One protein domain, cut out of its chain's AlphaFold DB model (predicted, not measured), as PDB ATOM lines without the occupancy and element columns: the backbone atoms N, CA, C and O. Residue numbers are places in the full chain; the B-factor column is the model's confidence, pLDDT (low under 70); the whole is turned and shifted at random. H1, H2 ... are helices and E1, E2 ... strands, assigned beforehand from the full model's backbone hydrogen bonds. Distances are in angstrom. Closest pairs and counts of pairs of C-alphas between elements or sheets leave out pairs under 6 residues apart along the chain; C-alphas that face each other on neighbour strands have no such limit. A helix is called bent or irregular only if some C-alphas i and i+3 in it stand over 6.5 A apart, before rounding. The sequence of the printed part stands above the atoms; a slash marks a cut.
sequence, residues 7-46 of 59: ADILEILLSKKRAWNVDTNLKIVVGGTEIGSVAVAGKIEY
ATOM      1  N   ALA A   7     -30.669 -22.219  44.058       72.38
ATOM      2  CA  ALA A   7     -29.311 -21.745  43.808       72.38
ATOM      3  C   ALA A   7     -28.283 -22.889  43.825       72.38
ATOM      4  O   ALA A   7     -27.507 -23.017  42.880       72.38
ATOM      5  N   ASP A   8     -28.349 -23.783  44.818       77.69
ATOM      6  CA  ASP A   8     -27.436 -24.932  44.924       77.69
ATOM      7  C   ASP A   8     -27.567 -25.884  43.725       77.69
ATOM      8  O   ASP A   8     -26.595 -26.473  43.252       77.69
ATOM      9  N   ILE A   9     -28.793 -26.062  43.220       77.38
ATOM     10  CA  ILE A   9     -29.062 -26.911  42.053       77.38
ATOM     11  C   ILE A   9     -28.476 -26.271  40.791       77.38
ATOM     12  O   ILE A   9     -27.814 -26.954  40.008       77.38
ATOM     13  N   LEU A  10     -28.680 -24.966  40.607       75.19
ATOM     14  CA  LEU A  10     -28.150 -24.226  39.463       75.19
ATOM     15  C   LEU A  10     -26.618 -24.214  39.454       75.19
ATOM     16  O   LEU A  10     -26.020 -24.436  38.404       75.19
ATOM     17  N   GLU A  11     -25.975 -24.047  40.610       75.88
ATOM     18  CA  GLU A  11     -24.515 -24.078  40.727       75.88
ATOM     19  C   GLU A  11     -23.934 -25.451  40.339       75.88
ATOM     20  O   GLU A  11     -22.957 -25.543  39.590       75.88
ATOM     21  N   ILE A  12     -24.582 -26.548  40.746       75.75
ATOM     22  CA  ILE A  12     -24.183 -27.907  40.341       75.75
ATOM     23  C   ILE A  12     -24.347 -28.117  38.828       75.75
ATOM     24  O   ILE A  12     -23.519 -28.779  38.197       75.75
ATOM     25  N   LEU A  13     -25.407 -27.576  38.227       73.94
ATOM     26  CA  LEU A  13     -25.647 -27.710  36.788       73.94
ATOM     27  C   LEU A  13     -24.652 -26.875  35.967       73.94
ATOM     28  O   LEU A  13     -24.100 -27.372  34.983       73.94
ATOM     29  N   LEU A  14     -24.361 -25.649  36.411       72.75
ATOM     30  CA  LEU A  14     -23.441 -24.716  35.754       72.75
ATOM     31  C   LEU A  14     -21.964 -25.096  35.925       72.75
ATOM     32  O   LEU A  14     -21.181 -24.954  34.984       72.75
ATOM     33  N   SER A  15     -21.569 -25.634  37.084       71.69
ATOM     34  CA  SER A  15     -20.179 -26.042  37.369       71.69
ATOM     35  C   SER A  15     -19.659 -27.121  36.416       71.69
ATOM     36  O   SER A  15     -18.456 -27.220  36.173       71.69
ATOM     37  N   LYS A  16     -20.559 -27.887  35.790       72.69
ATOM     38  CA  LYS A  16     -20.208 -28.870  34.757       72.69
ATOM     39  C   LYS A  16     -19.805 -28.247  33.416       72.69
ATOM     40  O   LYS A  16     -19.466 -29.011  32.515       72.69
ATOM     41  N   LYS A  17     -19.842 -26.913  33.263       72.12
ATOM     42  CA  LYS A  17     -19.512 -26.166  32.028       72.12
ATOM     43  C   LYS A  17     -20.186 -26.741  30.773       72.12
ATOM     44  O   LYS A  17     -19.609 -26.755  29.689       72.12
ATOM     45  N   ARG A  18     -21.392 -27.287  30.932       71.50
ATOM     46  CA  ARG A  18     -22.155 -27.969  29.879       71.50
ATOM     47  C   ARG A  18     -23.519 -27.323  29.743       71.50
ATOM     48  O   ARG A  18     -24.064 -26.825  30.724       71.50
ATOM     49  N   ALA A  19     -24.060 -27.368  28.532       77.69
ATOM     50  CA  ALA A  19     -25.438 -26.987  28.288       77.69
ATOM     51  C   ALA A  19     -26.386 -28.081  28.798       77.69
ATOM     52  O   ALA A  19     -26.167 -29.267  28.540       77.69
ATOM     53  N   TRP A  20     -27.437 -27.671  29.497       81.69
ATOM     54  CA  TRP A  20     -28.493 -28.540  29.997       81.69
ATOM     55  C   TRP A  20     -29.839 -28.013  29.533       81.69
ATOM     56  O   TRP A  20     -30.165 -26.851  29.759       81.69
ATOM     57  N   ASN A  21     -30.640 -28.880  28.927       82.62
ATOM     58  CA  ASN A  21     -32.063 -28.611  28.780       82.62
ATOM     59  C   ASN A  21     -32.727 -28.975  30.108       82.62
ATOM     60  O   ASN A  21     -32.571 -30.095  30.595       82.62
ATOM     61  N   VAL A  22     -33.411 -28.011  30.707       83.38
ATOM     62  CA  VAL A  22     -34.146 -28.170  31.954       83.38
ATOM     63  C   VAL A  22     -35.622 -28.114  31.622       83.38
ATOM     64  O   VAL A  22     -36.086 -27.153  31.023       83.38
ATOM     65  N   ASP A  23     -36.341 -29.147  32.026       87.38
ATOM     66  CA  ASP A  23     -37.796 -29.178  32.063       87.38
ATOM     67  C   ASP A  23     -38.167 -29.795  33.409       87.38
ATOM     68  O   ASP A  23     -37.974 -30.992  33.646       87.38
ATOM     69  N   THR A  24     -38.513 -28.945  34.371       82.00
ATOM     70  CA  THR A  24     -38.729 -29.371  35.750       82.00
ATOM     71  C   THR A  24     -39.788 -28.535  36.444       82.00
ATOM     72  O   THR A  24     -40.075 -27.408  36.053       82.00
ATOM     73  N   ASN A  25     -40.368 -29.085  37.507       86.94
ATOM     74  CA  ASN A  25     -41.393 -28.420  38.296       86.94
ATOM     75  C   ASN A  25     -40.912 -28.307  39.745       86.94
ATOM     76  O   ASN A  25     -40.698 -29.312  40.426       86.94
ATOM     77  N   LEU A  26     -40.710 -27.078  40.211       84.44
ATOM     78  CA  LEU A  26     -40.257 -26.786  41.565       84.44
ATOM     79  C   LEU A  26     -41.461 -26.597  42.480       84.44
ATOM     80  O   LEU A  26     -42.177 -25.603  42.387       84.44
ATOM     81  N   LYS A  27     -41.669 -27.554  43.386       88.25
ATOM     82  CA  LYS A  27     -42.685 -27.457  44.437       88.25
ATOM     83  C   LYS A  27     -42.252 -26.473  45.511       88.25
ATOM     84  O   LYS A  27     -41.141 -26.562  46.031       88.25
ATOM     85  N   ILE A  28     -43.161 -25.584  45.886       84.56
ATOM     86  CA  ILE A  28     -42.971 -24.661  46.998       84.56
ATOM     87  C   ILE A  28     -43.725 -25.232  48.198       84.56
ATOM     88  O   ILE A  28     -44.949 -25.373  48.175       84.56
ATOM     89  N   VAL A  29     -42.976 -25.580  49.245       85.62
ATOM     90  CA  VAL A  29     -43.503 -26.153  50.488       85.62
ATOM     91  C   VAL A  29     -43.103 -25.257  51.656       85.62
ATOM     92  O   VAL A  29     -41.916 -25.021  51.872       85.62
ATOM     93  N   VAL A  30     -44.083 -24.785  52.427       83.38
ATOM     94  CA  VAL A  30     -43.870 -23.964  53.631       83.38
ATOM     95  C   VAL A  30     -44.522 -24.670  54.811       83.38
ATOM     96  O   VAL A  30     -45.705 -24.993  54.767       83.38
ATOM     97  N   GLY A  31     -43.744 -24.970  55.856       83.69
ATOM     98  CA  GLY A  31     -44.262 -25.642  57.056       83.69
ATOM     99  C   GLY A  31     -44.865 -27.034  56.806       83.69
ATOM    100  O   GLY A  31     -45.698 -27.479  57.583       83.69
ATOM    101  N   GLY A  32     -44.479 -27.713  55.719       84.69
ATOM    102  CA  GLY A  32     -45.040 -29.013  55.321       84.69
ATOM    103  C   GLY A  32     -46.301 -28.929  54.455       84.69
ATOM    104  O   GLY A  32     -46.760 -29.954  53.959       84.69
ATOM    105  N   THR A  33     -46.833 -27.730  54.214       86.19
ATOM    106  CA  THR A  33     -47.946 -27.508  53.288       86.19
ATOM    107  C   THR A  33     -47.411 -27.157  51.902       86.19
ATOM    108  O   THR A  33     -46.619 -26.224  51.751       86.19
ATOM    109  N   GLU A  34     -47.839 -27.904  50.880       88.50
ATOM    110  CA  GLU A  34     -47.583 -27.568  49.476       88.50
ATOM    111  C   GLU A  34     -48.479 -26.387  49.089       88.50
ATOM    112  O   GLU A  34     -49.702 -26.501  49.093       88.50
ATOM    113  N   ILE A  35     -47.860 -25.243  48.800       92.50
ATOM    114  CA  ILE A  35     -48.572 -23.994  48.487       92.50
ATOM    115  C   ILE A  35     -48.616 -23.700  46.986       92.50
ATOM    116  O   ILE A  35     -49.362 -22.829  46.548       92.50
ATOM    117  N   GLY A  36     -47.838 -24.429  46.186       90.69
ATOM    118  CA  GLY A  36     -47.851 -24.309  44.735       90.69
ATOM    119  C   GLY A  36     -46.627 -24.928  44.075       90.69
ATOM    120  O   GLY A  36     -45.776 -25.538  44.727       90.69
ATOM    121  N   SER A  37     -46.533 -24.744  42.761       89.44
ATOM    122  CA  SER A  37     -45.387 -25.180  41.968       89.44
ATOM    123  C   SER A  37     -45.044 -24.167  40.880       89.44
ATOM    124  O   SER A  37     -45.911 -23.435  40.404       89.44
ATOM    125  N   VAL A  38     -43.763 -24.113  40.519       88.19
ATOM    126  CA  VAL A  38     -43.246 -23.303  39.416       88.19
ATOM    127  C   VAL A  38     -42.654 -24.237  38.373       88.19
ATOM    128  O   VAL A  38     -41.660 -24.918  38.633       88.19
ATOM    129  N   ALA A  39     -43.250 -24.236  37.183       87.62
ATOM    130  CA  ALA A  39     -42.699 -24.926  36.029       87.62
ATOM    131  C   ALA A  39     -41.531 -24.113  35.452       87.62
ATOM    132  O   ALA A  39     -41.679 -22.937  35.122       87.62
ATOM    133  N   VAL A  40     -40.370 -24.748  35.336       82.06
ATOM    134  CA  VAL A  40     -39.153 -24.188  34.752       82.06
ATOM    135  C   VAL A  40     -38.781 -25.037  33.548       82.06
ATOM    136  O   VAL A  40     -38.303 -26.162  33.695       82.06
ATOM    137  N   ALA A  41     -38.987 -24.474  32.362       86.62
ATOM    138  CA  ALA A  41     -38.580 -25.057  31.093       86.62
ATOM    139  C   ALA A  41     -37.605 -24.102  30.394       86.62
ATOM    140  O   ALA A  41     -37.864 -22.901  30.302       86.62
ATOM    141  N   GLY A  42     -36.473 -24.608  29.913       85.81
ATOM    142  CA  GLY A  42     -35.482 -23.788  29.229       85.81
ATOM    143  C   GLY A  42     -34.138 -24.475  29.046       85.81
ATOM    144  O   GLY A  42     -33.965 -25.658  29.325       85.81
ATOM    145  N   LYS A  43     -33.161 -23.710  28.567       84.38
ATOM    146  CA  LYS A  43     -31.786 -24.168  28.380       84.38
ATOM    147  C   LYS A  43     -30.872 -23.372  29.296       84.38
ATOM    148  O   LYS A  43     -30.871 -22.147  29.262       84.38
ATOM    149  N   ILE A  44     -30.104 -24.076  30.113       81.50
ATOM    150  CA  ILE A  44     -29.019 -23.507  30.903       81.50
ATOM    151  C   ILE A  44     -27.737 -23.724  30.110       81.50
ATOM    152  O   ILE A  44     -27.402 -24.860  29.782       81.50
ATOM    153  N   GLU A  45     -27.012 -22.653  29.814       78.62
ATOM    154  CA  GLU A  45     -25.723 -22.716  29.131       78.62
ATOM    155  C   GLU A  45     -24.645 -22.051  29.974       78.62
ATOM    156  O   GLU A  45     -24.846 -20.988  30.558       78.62
ATOM    157  N   TYR A  46     -23.477 -22.687  30.027       74.38
ATOM    158  CA  TYR A  46     -22.291 -22.053  30.576       74.38
ATOM    159  C   TYR A  46     -21.728 -21.090  29.529       74.38
ATOM    160  O   TYR A  46     -21.192 -21.527  28.511       74.38
TER     161      TYR A  46
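This is residues 7 to 46 of the 59 residues of an uncharacterized protein of Candidatus Bathyarchaeota archaeon (UniProt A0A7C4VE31). A long two-stranded hairpin, E1 and E2, makes a bent ribbon, and the short helix H1 sits loosely near the end where E1 begins and E2 ends. The printed part has 40 residues, in the order H1, E1, E2, with an antiparallel sheet E1 - E2 and a mixed class of helices and strands. It is loose, with a radius of gyration of the C-alphas of 12.5 A, and spans 35 by 18 by 7 A.

E1, residues 20 to 30, and E2, residues 33 to 44, form a hairpin, antiparallel at 164 degrees. N 20 and O 44 are 2.8 A apart and N 30 and O 33 are 3.0 A apart, within hydrogen-bond range. E1 bends by 59 degrees at residue 23, and E2 by 60 degrees at residue 41. The closest C-alphas of H1, residues 7 to 15, and E1 are those of Leu 13 and Trp 20, 7.4 A apart; those of H1 and E2 are Leu 14 and Ile 44, 7.5 A apart. In H1 every O i to N i+4 pair is within hydrogen-bond range.

E2 measures 29.6 A and ends at C-alpha 44 (-29.019, -23.507, 30.903); E1 measures 28.6 A. H1 measures 12.0 A from C-alpha 7 (-29.311, -21.745, 43.808).

The C-alphas of Lys 17 and Thr 33, the two farthest apart, are 35.5 A apart. The printed part has no cut, and both links are tight. No printed residue is under 70 in pLDDT.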